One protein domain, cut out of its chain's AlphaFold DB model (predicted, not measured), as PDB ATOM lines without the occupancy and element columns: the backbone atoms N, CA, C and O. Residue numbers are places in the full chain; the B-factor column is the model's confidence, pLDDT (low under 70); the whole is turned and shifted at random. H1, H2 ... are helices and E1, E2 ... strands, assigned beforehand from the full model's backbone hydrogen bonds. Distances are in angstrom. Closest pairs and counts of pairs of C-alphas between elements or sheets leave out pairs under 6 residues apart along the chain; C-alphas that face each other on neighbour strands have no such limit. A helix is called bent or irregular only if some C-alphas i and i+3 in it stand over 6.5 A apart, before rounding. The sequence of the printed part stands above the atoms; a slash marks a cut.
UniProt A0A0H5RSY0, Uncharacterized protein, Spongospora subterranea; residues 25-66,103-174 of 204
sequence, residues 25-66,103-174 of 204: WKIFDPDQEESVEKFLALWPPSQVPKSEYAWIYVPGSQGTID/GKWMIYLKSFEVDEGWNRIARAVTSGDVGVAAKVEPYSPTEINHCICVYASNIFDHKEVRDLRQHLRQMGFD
ATOM      1  N   TRP A  25     168.044 120.397 130.932       91.75
ATOM      2  CA  TRP A  25     168.830 119.852 132.035       91.75
ATOM      3  C   TRP A  25     168.399 120.546 133.316       91.75
ATOM      4  O   TRP A  25     168.144 121.752 133.310       91.75
ATOM      5  N   LYS A  26     168.365 119.808 134.426       94.62
ATOM      6  CA  LYS A  26     168.301 120.424 135.747       94.62
ATOM      7  C   LYS A  26     169.712 120.509 136.315       94.62
ATOM      8  O   LYS A  26     170.331 119.496 136.619       94.62
ATOM      9  N   ILE A  27     170.218 121.726 136.442       93.75
ATOM     10  CA  ILE A  27     171.597 122.014 136.845       93.75
ATOM     11  C   ILE A  27     171.555 122.638 138.237       93.75
ATOM     12  O   ILE A  27     170.761 123.551 138.473       93.75
ATOM     13  N   PHE A  28     172.366 122.124 139.159       94.12
ATOM     14  CA  PHE A  28     172.626 122.805 140.423       94.12
ATOM     15  C   PHE A  28     173.518 124.018 140.164       94.12
ATOM     16  O   PHE A  28     174.622 123.873 139.638       94.12
ATOM     17  N   ASP A  29     173.026 125.192 140.543       90.25
ATOM     18  CA  ASP A  29     173.751 126.454 140.470       90.25
ATOM     19  C   ASP A  29     173.910 127.001 141.898       90.25
ATOM     20  O   ASP A  29     172.902 127.383 142.504       90.25
ATOM     21  N   PRO A  30     175.132 127.025 142.460       84.50
ATOM     22  CA  PRO A  30     175.363 127.479 143.830       84.50
ATOM     23  C   PRO A  30     175.069 128.972 144.037       84.50
ATOM     24  O   PRO A  30     174.902 129.389 145.181       84.50
ATOM     25  N   ASP A  31     174.983 129.772 142.967       85.06
ATOM     26  CA  ASP A  31     174.651 131.197 143.057       85.06
ATOM     27  C   ASP A  31     173.130 131.441 143.079       85.06
ATOM     28  O   ASP A  31     172.676 132.500 143.519       85.06
ATOM     29  N   GLN A  32     172.333 130.484 142.591       83.38
ATOM     30  CA  GLN A  32     170.869 130.593 142.492       83.38
ATOM     31  C   GLN A  32     170.132 129.714 143.508       83.38
ATOM     32  O   GLN A  32     169.017 130.039 143.920       83.38
ATOM     33  N   GLU A  33     170.730 128.594 143.905       84.88
ATOM     34  CA  GLU A  33     170.154 127.633 144.840       84.88
ATOM     35  C   GLU A  33     170.791 127.804 146.228       84.88
ATOM     36  O   GLU A  33     172.002 127.918 146.378       84.88
ATOM     37  N   GLU A  34     169.966 127.779 147.276       87.25
ATOM     38  CA  GLU A  34     170.401 128.025 148.662       87.25
ATOM     39  C   GLU A  34     171.434 127.003 149.170       87.25
ATOM     40  O   GLU A  34     172.318 127.333 149.957       87.25
ATOM     41  N   SER A  35     171.293 125.741 148.760       93.88
ATOM     42  CA  SER A  35     172.228 124.665 149.089       93.88
ATOM     43  C   SER A  35     172.026 123.464 148.171       93.88
ATOM     44  O   SER A  35     170.938 123.259 147.620       93.88
ATOM     45  N   VAL A  36     173.050 122.611 148.081       95.81
ATOM     46  CA  VAL A  36     172.939 121.314 147.399       95.81
ATOM     47  C   VAL A  36     171.840 120.444 148.025       95.81
ATOM     48  O   VAL A  36     171.117 119.769 147.305       95.81
ATOM     49  N   GLU A  37     171.619 120.516 149.341       97.31
ATOM     50  CA  GLU A  37     170.576 119.730 150.019       97.31
ATOM     51  C   GLU A  37     169.170 120.081 149.537       97.31
ATOM     52  O   GLU A  37     168.356 119.198 149.262       97.31
ATOM     53  N   LYS A  38     168.887 121.378 149.389       96.50
ATOM     54  CA  LYS A  38     167.596 121.844 148.883       96.50
ATOM     55  C   LYS A  38     167.388 121.420 147.433       96.50
ATOM     56  O   LYS A  38     166.305 120.957 147.087       96.50
ATOM     57  N   PHE A  39     168.430 121.526 146.610       97.44
ATOM     58  CA  PHE A  39     168.397 121.049 145.232       97.44
ATOM     59  C   PHE A  39     168.092 119.546 145.165       97.44
ATOM     60  O   PHE A  39     167.172 119.137 144.464       97.44
ATOM     61  N   LEU A  40     168.802 118.724 145.938       97.94
ATOM     62  CA  LEU A  40     168.607 117.274 145.959       97.94
ATOM     63  C   LEU A  40     167.208 116.872 146.447       97.94
ATOM     64  O   LEU A  40     166.619 115.935 145.914       97.94
ATOM     65  N   ALA A  41     166.651 117.601 147.417       97.31
ATOM     66  CA  ALA A  41     165.291 117.372 147.898       97.31
ATOM     67  C   ALA A  41     164.215 117.723 146.854       97.31
ATOM     68  O   ALA A  41     163.168 117.080 146.816       97.31
ATOM     69  N   LEU A  42     164.460 118.737 146.018       96.94
ATOM     70  CA  LEU A  42     163.529 119.176 144.974       96.94
ATOM     71  C   LEU A  42     163.623 118.340 143.693       96.94
ATOM     72  O   LEU A  42     162.639 118.250 142.961       96.94
ATOM     73  N   TRP A  43     164.783 117.739 143.418       97.44
ATOM     74  CA  TRP A  43     165.066 117.051 142.156       97.44
ATOM     75  C   TRP A  43     165.571 115.609 142.363       97.44
ATOM     76  O   TRP A  43     166.666 115.279 141.900       97.44
ATOM     77  N   PRO A  44     164.802 114.729 143.037       98.19
ATOM     78  CA  PRO A  44     165.165 113.322 143.189       98.19
ATOM     79  C   PRO A  44     165.090 112.585 141.834       98.19
ATOM     80  O   PRO A  44     164.031 112.598 141.191       98.19
ATOM     81  N   PRO A  45     166.166 111.920 141.373       98.31
ATOM     82  CA  PRO A  45     166.201 111.283 140.052       98.31
ATOM     83  C   PRO A  45     165.109 110.243 139.816       98.31
ATOM     84  O   PRO A  45     164.667 110.079 138.680       98.31
ATOM     85  N   SER A  46     164.645 109.565 140.868       98.00
ATOM     86  CA  SER A  46     163.559 108.584 140.787       98.00
ATOM     87  C   SER A  46     162.190 109.186 140.435       98.00
ATOM     88  O   SER A  46     161.298 108.445 140.027       98.00
ATOM     89  N   GLN A  47     162.010 110.507 140.570       97.25
ATOM     90  CA  GLN A  47     160.723 111.185 140.345       97.25
ATOM     91  C   GLN A  47     160.764 112.213 139.213       97.25
ATOM     92  O   GLN A  47     159.716 112.564 138.672       97.25
ATOM     93  N   VAL A  48     161.948 112.705 138.837       96.69
ATOM     94  CA  VAL A  48     162.085 113.634 137.708       96.69
ATOM     95  C   VAL A  48     161.863 112.861 136.401       96.69
ATOM     96  O   VAL A  48     162.552 111.870 136.174       96.69
ATOM     97  N   PRO A  49     160.936 113.272 135.519       95.25
ATOM     98  CA  PRO A  49     160.637 112.514 134.309       95.25
ATOM     99  C   PRO A  49     161.655 112.784 133.188       95.25
ATOM    100  O   PRO A  49     161.871 113.932 132.786       95.25
ATOM    101  N   LYS A  50     162.209 111.711 132.602       93.31
ATOM    102  CA  LYS A  50     163.150 111.768 131.462       93.31
ATOM    103  C   LYS A  50     162.547 112.423 130.211       93.31
ATOM    104  O   LYS A  50     163.268 112.910 129.347       93.31
ATOM    105  N   SER A  51     161.215 112.453 130.110       91.88
ATOM    106  CA  SER A  51     160.487 113.140 129.037       91.88
ATOM    107  C   SER A  51     160.572 114.666 129.115       91.88
ATOM    108  O   SER A  51     160.353 115.325 128.103       91.88
ATOM    109  N   GLU A  52     160.858 115.227 130.292       93.00
ATOM    110  CA  GLU A  52     160.985 116.677 130.484       93.00
ATOM    111  C   GLU A  52     162.440 117.110 130.616       93.00
ATOM    112  O   GLU A  52     162.822 118.134 130.046       93.00
ATOM    113  N   TYR A  53     163.246 116.323 131.334       94.31
ATOM    114  CA  TYR A  53     164.656 116.600 131.588       94.31
ATOM    115  C   TYR A  53     165.507 115.427 131.117       94.31
ATOM    116  O   TYR A  53     165.239 114.286 131.464       94.31
ATOM    117  N   ALA A  54     166.572 115.692 130.365       92.12
ATOM    118  CA  ALA A  54     167.495 114.635 129.954       92.12
ATOM    119  C   ALA A  54     168.469 114.246 131.070       92.12
ATOM    120  O   ALA A  54     168.871 113.089 131.149       92.12
ATOM    121  N   TRP A  55     168.852 115.211 131.911       95.94
ATOM    122  CA  TRP A  55     169.859 115.032 132.955       95.94
ATOM    123  C   TRP A  55     169.589 115.929 134.160       95.94
ATOM    124  O   TRP A  55     169.158 117.075 134.010       95.94
ATOM    125  N   ILE A  56     169.927 115.417 135.343       97.56
ATOM    126  CA  ILE A  56     170.173 116.219 136.545       97.56
ATOM    127  C   ILE A  56     171.691 116.288 136.727       97.56
ATOM    128  O   ILE A  56     172.360 115.262 136.613       97.56
ATOM    129  N   TYR A  57     172.247 117.473 136.965       96.38
ATOM    130  CA  TYR A  57     173.688 117.727 136.953       96.38
ATOM    131  C   TYR A  57     174.132 118.542 138.165       96.38
ATOM    132  O   TYR A  57     173.457 119.495 138.558       96.38
ATOM    133  N   VAL A  58     175.307 118.205 138.700       95.62
ATOM    134  CA  VAL A  58     176.025 119.025 139.679       95.62
ATOM    135  C   VAL A  58     177.463 119.289 139.206       95.62
ATOM    136  O   VAL A  58     178.174 118.336 138.859       95.62
ATOM    137  N   PRO A  59     177.909 120.559 139.172       94.06
ATOM    138  CA  PRO A  59     179.313 120.882 138.949       94.06
ATOM    139  C   PRO A  59     180.138 120.570 140.203       94.06
ATOM    140  O   PRO A  59     179.620 120.581 141.324       94.06
ATOM    141  N   GLY A  60     181.430 120.306 140.019       91.56
ATOM    142  CA  GLY A  60     182.384 120.268 141.123       91.56
ATOM    143  C   GLY A  60     182.719 121.669 141.639       91.56
ATOM    144  O   GLY A  60     182.382 122.681 141.022       91.56
ATOM    145  N   SER A  61     183.446 121.739 142.753       85.25
ATOM    146  CA  SER A  61     183.855 123.013 143.371       85.25
ATOM    147  C   SER A  61     184.751 123.889 142.484       85.25
ATOM    148  O   SER A  61     184.815 125.101 142.676       85.25
ATOM    149  N   GLN A  62     185.420 123.292 141.495       77.94
ATOM    150  CA  GLN A  62     186.279 123.984 140.528       77.94
ATOM    151  C   GLN A  62     185.526 124.444 139.263       77.94
ATOM    152  O   GLN A  62     186.142 124.970 138.338       77.94
ATOM    153  N   GLY A  63     184.200 124.270 139.212       73.31
ATOM    154  CA  GLY A  63     183.350 124.704 138.105       73.31
ATOM    155  C   GLY A  63     183.053 123.607 137.081       73.31
ATOM    156  O   GLY A  63     182.902 122.433 137.419       73.31
ATOM    157  N   THR A  64     182.891 124.008 135.819       73.56
ATOM    158  CA  THR A  64     182.528 123.114 134.710       73.56
ATOM    159  C   THR A  64     183.760 122.508 134.046       73.56
ATOM    160  O   THR A  64     184.812 123.136 133.977       73.56
ATOM    161  N   ILE A  65     183.602 121.315 133.479       82.44
ATOM    162  CA  ILE A  65     184.629 120.654 132.664       82.44
ATOM    163  C   ILE A  65     184.899 121.503 131.405       82.44
ATOM    164  O   ILE A  65     183.994 122.171 130.912       82.44
ATOM    165  N   ASP A  66     186.117 121.493 130.864       85.69
ATOM    166  CA  ASP A  66     186.404 122.048 129.532       85.69
ATOM    167  C   ASP A  66     186.004 121.032 128.449       85.69
ATOM    168  O   ASP A  66     186.357 119.857 128.539       85.69
ATOM    169  N   GLY A 103     186.317 112.312 130.750       97.12
ATOM    170  CA  GLY A 103     185.676 111.005 130.745       97.12
ATOM    171  C   GLY A 103     184.916 110.749 132.031       97.12
ATOM    172  O   GLY A 103     185.046 111.484 133.007       97.12
ATOM    173  N   LYS A 104     184.092 109.701 132.034       97.81
ATOM    174  CA  LYS A 104     183.171 109.432 133.142       97.81
ATOM    175  C   LYS A 104     183.165 107.968 133.550       97.81
ATOM    176  O   LYS A 104     183.099 107.096 132.685       97.81
ATOM    177  N   TRP A 105     183.167 107.713 134.854       98.38
ATOM    178  CA  TRP A 105     182.752 106.425 135.408       98.38
ATOM    179  C   TRP A 105     181.228 106.357 135.433       98.38
ATOM    180  O   TRP A 105     180.580 107.292 135.902       98.38
ATOM    181  N   MET A 106     180.668 105.257 134.936       97.94
ATOM    182  CA  MET A 106     179.229 105.006 134.877       97.94
ATOM    183  C   MET A 106     178.815 104.010 135.963       97.94
ATOM    184  O   MET A 106     179.404 102.935 136.096       97.94
ATOM    185  N   ILE A 107     177.791 104.374 136.731       98.06
ATOM    186  CA  ILE A 107     177.212 103.600 137.830       98.06
ATOM    187  C   ILE A 107     175.739 103.372 137.506       98.06
ATOM    188  O   ILE A 107     174.997 104.328 137.293       98.06
ATOM    189  N   TYR A 108     175.298 102.117 137.522       97.31
ATOM    190  CA  TYR A 108     173.904 101.762 137.252       97.31
ATOM    191  C   TYR A 108     173.188 101.350 138.538       97.31
ATOM    192  O   TYR A 108     173.554 100.357 139.177       97.31
ATOM    193  N   LEU A 109     172.152 102.105 138.904       97.75
ATOM    194  CA  LEU A 109     171.351 101.885 140.111       97.75
ATOM    195  C   LEU A 109     169.881 101.676 139.759       97.75
ATOM    196  O   LEU A 109     169.368 102.292 138.828       97.75
ATOM    197  N   LYS A 110     169.185 100.835 140.528       96.94
ATOM    198  CA  LYS A 110     167.728 100.701 140.404       96.94
ATOM    199  C   LYS A 110     167.037 101.947 140.958       96.94
ATOM    200  O   LYS A 110     167.591 102.623 141.825       96.94
ATOM    201  N   SER A 111     165.796 102.209 140.550       95.50
ATOM    202  CA  SER A 111     165.055 103.404 140.990       95.50
ATOM    203  C   SER A 111     164.877 103.526 142.509       95.50
ATOM    204  O   SER A 111     164.800 104.636 143.013       95.50
ATOM    205  N   PHE A 112     164.866 102.421 143.267       95.75
ATOM    206  CA  PHE A 112     164.801 102.488 144.738       95.75
ATOM    207  C   PHE A 112     166.154 102.793 145.409       95.75
ATOM    208  O   PHE A 112     166.183 103.107 146.593       95.75
ATOM    209  N   GLU A 113     167.269 102.675 144.679       97.75
ATOM    210  CA  GLU A 113     168.636 102.937 145.164       97.75
ATOM    211  C   GLU A 113     169.161 104.303 144.681       97.75
ATOM    212  O   GLU A 113     170.094 104.855 145.269       97.75
ATOM    213  N   VAL A 114     168.609 104.830 143.577       98.44
ATOM    214  CA  VAL A 114     169.210 105.948 142.834       98.44
ATOM    215  C   VAL A 114     169.249 107.243 143.633       98.44
ATOM    216  O   VAL A 114     170.276 107.910 143.601       98.44
ATOM    217  N   ASP A 115     168.196 107.588 144.376       98.69
ATOM    218  CA  ASP A 115     168.137 108.873 145.084       98.69
ATOM    219  C   ASP A 115     169.214 108.953 146.171       98.69
ATOM    220  O   ASP A 115     169.945 109.936 146.266       98.69
ATOM    221  N   GLU A 116     169.383 107.889 146.959       98.50
ATOM    222  CA  GLU A 116     170.431 107.832 147.979       98.50
ATOM    223  C   GLU A 116     171.832 107.803 147.350       98.50
ATOM    224  O   GLU A 116     172.741 108.501 147.808       98.50
ATOM    225  N   GLY A 117     172.024 107.015 146.285       98.50
ATOM    226  CA  GLY A 117     173.287 106.970 145.547       98.50
ATOM    227  C   GLY A 117     173.672 108.331 144.963       98.50
ATOM    228  O   GLY A 117     174.795 108.796 145.166       98.50
ATOM    229  N   TRP A 118     172.721 108.993 144.307       98.75
ATOM    230  CA  TRP A 118     172.877 110.324 143.735       98.75
ATOM    231  C   TRP A 118     173.177 111.366 144.803       98.75
ATOM    232  O   TRP A 118     174.146 112.102 144.659       98.75
ATOM    233  N   ASN A 119     172.432 111.384 145.910       98.56
ATOM    234  CA  ASN A 119     172.648 112.355 146.980       98.56
ATOM    235  C   ASN A 119     174.052 112.241 147.589       98.56
ATOM    236  O   ASN A 119     174.677 113.254 147.899       98.56
ATOM    237  N   ARG A 120     174.580 111.018 147.752       98.38
ATOM    238  CA  ARG A 120     175.956 110.806 148.235       98.38
ATOM    239  C   ARG A 120     176.992 111.341 147.247       98.38
ATOM    240  O   ARG A 120     177.892 112.067 147.658       98.38
ATOM    241  N   ILE A 121     176.849 111.014 145.962       98.56
ATOM    242  CA  ILE A 121     177.751 111.488 144.901       98.56
ATOM    243  C   ILE A 121     177.691 113.009 144.775       98.56
ATOM    244  O   ILE A 121     178.726 113.662 144.765       98.56
ATOM    245  N   ALA A 122     176.494 113.585 144.729       98.12
ATOM    246  CA  ALA A 122     176.311 115.004 144.484       98.12
ATOM    247  C   ALA A 122     176.892 115.883 145.597       98.12
ATOM    248  O   ALA A 122     177.513 116.908 145.313       98.12
ATOM    249  N   ARG A 123     176.769 115.458 146.860       97.81
ATOM    250  CA  ARG A 123     177.436 116.129 147.987       97.81
ATOM    251  C   ARG A 123     178.954 116.077 147.853       97.81
ATOM    252  O   ARG A 123     179.593 117.113 147.944       97.81
ATOM    253  N   ALA A 124     179.505 114.892 147.586       97.62
ATOM    254  CA  ALA A 124     180.950 114.697 147.471       97.62
ATOM    255  C   ALA A 124     181.560 115.445 146.269       97.62
ATOM    256  O   ALA A 124     182.689 115.920 146.329       97.62
ATOM    257  N   VAL A 125     180.813 115.575 145.172       97.19
ATOM    258  CA  VAL A 125     181.238 116.354 144.000       97.19
ATOM    259  C   VAL A 125     181.219 117.848 144.310       97.19
ATOM    260  O   VAL A 125     182.201 118.542 144.060       97.19
ATOM    261  N   THR A 126     180.127 118.354 144.889       95.44
ATOM    262  CA  THR A 126     179.988 119.792 145.177       95.44
ATOM    263  C   THR A 126     180.933 120.273 146.284       95.44
ATOM    264  O   THR A 126     181.369 121.422 146.237       95.44
ATOM    265  N   SER A 127     181.329 119.406 147.228       94.69
ATOM    266  CA  SER A 127     182.400 119.690 148.201       94.69
ATOM    267  C   SER A 127     183.810 119.637 147.596       94.69
ATOM    268  O   SER A 127     184.743 120.185 148.181       94.69
ATOM    269  N   GLY A 128     183.974 119.030 146.416       93.88
ATOM    270  CA  GLY A 128     185.270 118.821 145.767       93.88
ATOM    271  C   GLY A 128     186.027 117.578 146.241       93.88
ATOM    272  O   GLY A 128     187.213 117.452 145.943       93.88
ATOM    273  N   ASP A 129     185.369 116.667 146.958       93.81
ATOM    274  CA  ASP A 129     185.981 115.431 147.456       93.81
ATOM    275  C   ASP A 129     186.103 114.358 146.360       93.81
ATOM    276  O   ASP A 129     187.008 113.522 146.394       93.81
ATOM    277  N   VAL A 130     185.183 114.349 145.388       94.81
ATOM    278  CA  VAL A 130     185.098 113.298 144.362       94.81
ATOM    279  C   VAL A 130     184.806 113.876 142.984       94.81
ATOM    280  O   VAL A 130     183.740 114.436 142.753       94.81
ATOM    281  N   GLY A 131     185.707 113.623 142.032       95.00
ATOM    282  CA  GLY A 131     185.521 113.974 140.622       95.00
ATOM    283  C   GLY A 131     185.392 115.479 140.380       95.00
ATOM    284  O   GLY A 131     185.559 116.296 141.282       95.00
ATOM    285  N   VAL A 132     185.104 115.846 139.132       95.38
ATOM    286  CA  VAL A 132     184.968 117.260 138.727       95.38
ATOM    287  C   VAL A 132     183.540 117.665 138.376       95.38
ATOM    288  O   VAL A 132     183.238 118.849 138.284       95.38
ATOM    289  N   ALA A 133     182.657 116.689 138.182       96.44
ATOM    290  CA  ALA A 133     181.224 116.879 138.003       96.44
ATOM    291  C   ALA A 133     180.508 115.530 138.118       96.44
ATOM    292  O   ALA A 133     181.127 114.469 137.977       96.44
ATOM    293  N   ALA A 134     179.187 115.565 138.267       97.81
ATOM    294  CA  ALA A 134     178.361 114.383 138.089       97.81
ATOM    295  C   ALA A 134     177.020 114.705 137.436       97.81
ATOM    296  O   ALA A 134     176.505 115.820 137.524       97.81
ATOM    297  N   LYS A 135     176.437 113.691 136.798       97.62
ATOM    298  CA  LYS A 135     175.065 113.735 136.295       97.62
ATOM    299  C   LYS A 135     174.357 112.411 136.488       97.62
ATOM    300  O   LYS A 135     175.007 111.371 136.536       97.62
ATOM    301  N   VAL A 136     173.037 112.452 136.535       98.56
ATOM    302  CA  VAL A 136     172.191 111.267 136.657       98.56
ATOM    303  C   VAL A 136     171.016 111.336 135.697       98.56
ATOM    304  O   VAL A 136     170.444 112.408 135.469       98.56
ATOM    305  N   GLU A 137     170.687 110.187 135.113       97.69
ATOM    306  CA  GLU A 137     169.497 110.033 134.284       97.69
ATOM    307  C   GLU A 137     168.230 110.147 135.139       97.69
ATOM    308  O   GLU A 137     168.101 109.448 136.152       97.69
ATOM    309  N   PRO A 138     167.268 110.985 134.730       97.56
ATOM    310  CA  PRO A 138     165.953 111.019 135.348       97.56
ATOM    311  C   PRO A 138     165.167 109.728 135.090       97.56
ATOM    312  O   PRO A 138     165.543 108.890 134.268       97.56
ATOM    313  N   TYR A 139     164.053 109.570 135.791       97.38
ATOM    314  CA  TYR A 139     163.190 108.403 135.708       97.38
ATOM    315  C   TYR A 139     162.598 108.198 134.314       97.38
ATOM    316  O   TYR A 139     162.003 109.099 133.714       97.38
ATOM    317  N   SER A 140     162.699 106.959 133.840       95.31
ATOM    318  CA  SER A 140     162.033 106.470 132.641       95.31
ATOM    319  C   SER A 140     161.225 105.213 132.977       95.31
ATOM    320  O   SER A 140     161.770 104.293 133.583       95.31
ATOM    321  N   PRO A 141     159.955 105.105 132.542       93.00
ATOM    322  CA  PRO A 141     159.146 103.908 132.781       93.00
ATOM    323  C   PRO A 141     159.625 102.681 131.986       93.00
ATOM    324  O   PRO A 141     159.160 101.571 132.238       93.00
ATOM    325  N   THR A 142     160.509 102.866 131.000       93.56
ATOM    326  CA  THR A 142     161.014 101.792 130.130       93.56
ATOM    327  C   THR A 142     162.416 101.315 130.504       93.56
ATOM    328  O   THR A 142     162.859 100.289 129.989       93.56
ATOM    329  N   GLU A 143     163.117 102.028 131.386       91.31
ATOM    330  CA  GLU A 143     164.486 101.708 131.792       91.31
ATOM    331  C   GLU A 143     164.486 101.146 133.217       91.31
ATOM    332  O   GLU A 143     163.846 101.674 134.118       91.31
ATOM    333  N   ILE A 144     165.202 100.038 133.427       92.12
ATOM    334  CA  ILE A 144     165.250  99.364 134.738       92.12
ATOM    335  C   ILE A 144     166.182 100.097 135.711       92.12
ATOM    336  O   ILE A 144     165.967 100.078 136.925       92.12
ATOM    337  N   ASN A 145     167.248 100.694 135.181       96.00
ATOM    338  CA  ASN A 145     168.291 101.346 135.956       96.00
ATOM    339  C   ASN A 145     168.458 102.790 135.492       96.00
ATOM    340  O   ASN A 145     168.293 103.083 134.313       96.00
ATOM    341  N   HIS A 146     168.890 103.636 136.417       97.75
ATOM    342  CA  HIS A 146     169.408 104.967 136.148       97.75
ATOM    343  C   HIS A 146     170.928 104.895 135.997       97.75
ATOM    344  O   HIS A 146     171.588 104.198 136.777       97.75
ATOM    345  N   CYS A 147     171.493 105.638 135.045       97.50
ATOM    346  CA  CYS A 147     172.934 105.855 134.965       97.50
ATOM    347  C   CYS A 147     173.339 107.120 135.736       97.50
ATOM    348  O   CYS A 147     172.895 108.222 135.408       97.50
ATOM    349  N   ILE A 148     174.218 106.974 136.730       98.56
ATOM    350  CA  ILE A 148     174.983 108.081 137.312       98.56
ATOM    351  C   ILE A 148     176.361 108.093 136.654       98.56
ATOM    352  O   ILE A 148     177.057 107.081 136.630       98.56
ATOM    353  N   CYS A 149     176.771 109.245 136.139       98.38
ATOM    354  CA  CYS A 149     178.098 109.475 135.592       98.38
ATOM    355  C   CYS A 149     178.877 110.413 136.511       98.38
ATOM    356  O   CYS A 149     178.382 111.499 136.815       98.38
ATOM    357  N   VAL A 150     180.096 110.034 136.893       98.25
ATOM    358  CA  VAL A 150     181.012 110.883 137.671       98.25
ATOM    359  C   VAL A 150     182.281 111.110 136.867       98.25
ATOM    360  O   VAL A 150     182.882 110.157 136.367       98.25
ATOM    361  N   TYR A 151     182.653 112.372 136.702       97.75
ATOM    362  CA  TYR A 151     183.640 112.785 135.718       97.75
ATOM    363  C   TYR A 151     185.047 112.913 136.297       97.75
ATOM    364  O   TYR A 151     185.234 113.458 137.387       97.75
ATOM    365  N   ALA A 152     186.020 112.462 135.507       96.81
ATOM    366  CA  ALA A 152     187.415 112.876 135.569       96.81
ATOM    367  C   ALA A 152     187.651 113.959 134.505       96.81
ATOM    368  O   ALA A 152     187.058 113.918 133.420       96.81
ATOM    369  N   SER A 153     188.509 114.924 134.816       95.38
ATOM    370  CA  SER A 153     188.846 116.025 133.916       95.38
ATOM    371  C   SER A 153     189.728 115.586 132.751       95.38
ATOM    372  O   SER A 153     189.575 116.126 131.657       95.38
ATOM    373  N   ASN A 154     190.605 114.598 132.957       95.44
ATOM    374  CA  ASN A 154     191.538 114.150 131.933       95.44
ATOM    375  C   ASN A 154     191.733 112.620 131.930       95.44
ATOM    376  O   ASN A 154     192.303 112.038 132.849       95.44
ATOM    377  N   ILE A 155     191.342 111.955 130.840       96.19
ATOM    378  CA  ILE A 155     191.504 110.513 130.616       96.19
ATOM    379  C   ILE A 155     192.973 110.074 130.567       96.19
ATOM    380  O   ILE A 155     193.266 108.896 130.783       96.19
ATOM    381  N   PHE A 156     193.896 110.997 130.279       95.38
ATOM    382  CA  PHE A 156     195.336 110.743 130.250       95.38
ATOM    383  C   PHE A 156     195.989 110.912 131.629       95.38
ATOM    384  O   PHE A 156     197.090 110.402 131.847       95.38
ATOM    385  N   ASP A 157     195.304 111.538 132.595       96.56
ATOM    386  CA  ASP A 157     195.684 111.453 134.004       96.56
ATOM    387  C   ASP A 157     195.153 110.141 134.594       96.56
ATOM    388  O   ASP A 157     194.120 110.047 135.260       96.56
ATOM    389  N   HIS A 158     195.908 109.071 134.358       95.88
ATOM    390  CA  HIS A 158     195.561 107.753 134.877       95.88
ATOM    391  C   HIS A 158     195.496 107.704 136.410       95.88
ATOM    392  O   HIS A 158     194.916 106.762 136.953       95.88
ATOM    393  N   LYS A 159     196.123 108.648 137.127       96.75
ATOM    394  CA  LYS A 159     196.002 108.722 138.584       96.75
ATOM    395  C   LYS A 159     194.630 109.276 138.953       96.75
ATOM    396  O   LYS A 159     193.949 108.626 139.738       96.75
ATOM    397  N   GLU A 160     194.198 110.376 138.340       95.88
ATOM    398  CA  GLU A 160     192.851 110.935 138.528       95.88
ATOM    399  C   GLU A 160     191.766 109.879 138.264       95.88
ATOM    400  O   GLU A 160     190.913 109.634 139.117       95.88
ATOM    401  N   VAL A 161     191.840 109.180 137.124       97.19
ATOM    402  CA  VAL A 161     190.845 108.158 136.751       97.19
ATOM    403  C   VAL A 161     190.789 107.012 137.773       97.19
ATOM    404  O   VAL A 161     189.698 106.555 138.134       97.19
ATOM    405  N   ARG A 162     191.948 106.544 138.260       97.06
ATOM    406  CA  ARG A 162     192.027 105.461 139.256       97.06
ATOM    407  C   ARG A 162     191.565 105.899 140.641       97.06
ATOM    408  O   ARG A 162     190.850 105.134 141.285       97.06
ATOM    409  N   ASP A 163     191.963 107.085 141.086       97.06
ATOM    410  CA  ASP A 163     191.597 107.617 142.401       97.06
ATOM    411  C   ASP A 163     190.092 107.888 142.456       97.06
ATOM    412  O   ASP A 163     189.431 107.495 143.416       97.06
ATOM    413  N   LEU A 164     189.520 108.439 141.378       97.38
ATOM    414  CA  LEU A 164     188.076 108.609 141.248       97.38
ATOM    415  C   LEU A 164     187.343 107.273 141.408       97.38
ATOM    416  O   LEU A 164     186.415 107.168 142.207       97.38
ATOM    417  N   ARG A 165     187.794 106.221 140.716       97.12
ATOM    418  CA  ARG A 165     187.234 104.870 140.875       97.12
ATOM    419  C   ARG A 165     187.328 104.388 142.324       97.12
ATOM    420  O   ARG A 165     186.362 103.838 142.846       97.12
ATOM    421  N   GLN A 166     188.477 104.577 142.974       97.56
ATOM    422  CA  GLN A 166     188.682 104.151 144.358       97.56
ATOM    423  C   GLN A 166     187.734 104.873 145.322       97.56
ATOM    424  O   GLN A 166     187.148 104.214 146.180       97.56
ATOM    425  N   HIS A 167     187.530 106.182 145.158       97.50
ATOM    426  CA  HIS A 167     186.550 106.923 145.949       97.50
ATOM    427  C   HIS A 167     185.132 106.377 145.741       97.50
ATOM    428  O   HIS A 167     184.426 106.130 146.715       97.50
ATOM    429  N   LEU A 168     184.736 106.071 144.497       98.19
ATOM    430  CA  LEU A 168     183.433 105.451 144.224       98.19
ATOM    431  C   LEU A 168     183.276 104.089 144.928       98.19
ATOM    432  O   LEU A 168     182.225 103.817 145.510       98.19
ATOM    433  N   ARG A 169     184.324 103.253 144.960       97.62
ATOM    434  CA  ARG A 169     184.314 101.995 145.737       97.62
ATOM    435  C   ARG A 169     184.176 102.246 147.238       97.62
ATOM    436  O   ARG A 169     183.369 101.603 147.894       97.62
ATOM    437  N   GLN A 170     184.908 103.213 147.788       97.50
ATOM    438  CA  GLN A 170     184.818 103.571 149.211       97.50
ATOM    439  C   GLN A 170     183.429 104.096 149.606       97.50
ATOM    440  O   GLN A 170     183.012 103.930 150.748       97.50
ATOM    441  N   MET A 171     182.685 104.667 148.656       97.31
ATOM    442  CA  MET A 171     181.283 105.058 148.830       97.31
ATOM    443  C   MET A 171     180.295 103.877 148.713       97.31
ATOM    444  O   MET A 171     179.085 104.072 148.852       97.31
ATOM    445  N   GLY A 172     180.776 102.652 148.479       97.06
ATOM    446  CA  GLY A 172     179.970 101.431 148.385       97.06
ATOM    447  C   GLY A 172     179.397 101.148 146.995       97.06
ATOM    448  O   GLY A 172     178.460 100.359 146.863       97.06
ATOM    449  N   PHE A 173     179.908 101.790 145.940       97.00
ATOM    450  CA  PHE A 173     179.536 101.451 144.565       97.00
ATOM    451  C   PHE A 173     180.385 100.272 144.073       97.00
ATOM    452  O   PHE A 173     181.323 100.461 143.305       97.00
ATOM    453  N   ASP A 174     180.062  99.052 144.519       93.19
ATOM    454  CA  ASP A 174     180.876  97.835 144.310       93.19
ATOM    455  C   ASP A 174     180.512  97.003 143.061       93.19
ATOM    456  O   ASP A 174     181.219  96.064 142.698       93.19
TER     457      ASP A 174
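This is residues 25 to 66 and 103 to 174 of the 204 residues of an uncharacterized protein of Spongospora subterranea (UniProt A0A0H5RSY0). A twisted wall of five strands has the long helix H2 lying along one face, over E4 and E5. H1 packs beside H2 and only grazes the sheet, while H3 slants over E5 and E3 near the end of E5. The 114 printed residues hold three named helices and five named strands, in the order E1 H1 E2 E3 H2 E4 E5 H3, a mixed class of helices and strands. The sheet, in order E1 E2 E4 E5 E3, is mixed. The whole is compact, with a radius of gyration of the C-alphas of 13.4 A and spans of 37 by 33 by 23 A.

Across the sheet come E1, residues 25 to 27, E2, residues 53 to 59, 17.0 A long, E4, residues 133 to 136, 10.7 A, E5, residues 145 to 152, 22.3 A, and E3, residues 103 to 110, 22.8 A. E1 begins at C-alpha 25, (168.830, 119.852, 132.035). H2, residues 111 to 127, is 24.9 A long and irregular, with C-alphas 112 and 115 7.2 A apart. H1 is residues 36 to 42, 9.9 A; H3 is residues 158 to 170, 18.4 A, ending at C-alpha 170, (184.818, 103.571, 149.211).

E1 and E3 are edge strands. E1 and E2 are parallel, with N 57 and O 26 at 2.8 A; E1, H1, E2 form a strand-helix-strand unit, two parallel neighbour strands with a helix between, its crossover right-handed. E2 and E4 are antiparallel, with N 58 and O 134 at 2.9 A. E4 and E5 form an antiparallel hairpin, with N 149 and O 135 at 2.8 A. E5 and E3 are antiparallel, with N 107 and O 148 at 2.8 A. E3, H2, E4 form a split strand-helix-strand unit, with E5 between its strands, its crossover right-handed. H2 and H3 on one face of the sheet make two layers. H2 has a height over the sheet of 8.1 A and runs along the strands, at 14 degrees to E4 on the local plane; its closest C-alphas to E4 are those of Val 125 and Ala 133, 6.0 A. H3, at a height of 9.3 A, runs slantwise to the strands, at 37 degrees to E5 on the local plane; the closest C-alphas are those of Ala 152 and Val 161, 6.0 A. H1 and H2 touch, H2 with residues 119 to 126 alone, at a shallow tilt of 27 degrees, opposite ways; the closest C-alphas are those of Leu 40 and Asn 119, 6.4 A. H2 and H3 are only just apart, at 8.3 A. Every O i to N i+4 pair is within hydrogen-bond range in H1 and H3; in H2, 11 of 13 are.

The C-alphas farthest apart, of Pro 141 and Lys 159, are 37.6 A apart. Residues 67 to 102 are not printed, and C-alphas 66 and 103 are 11.1 A apart across the cut. Of the links printed whole, none is long. No printed residue has a pLDDT under 70.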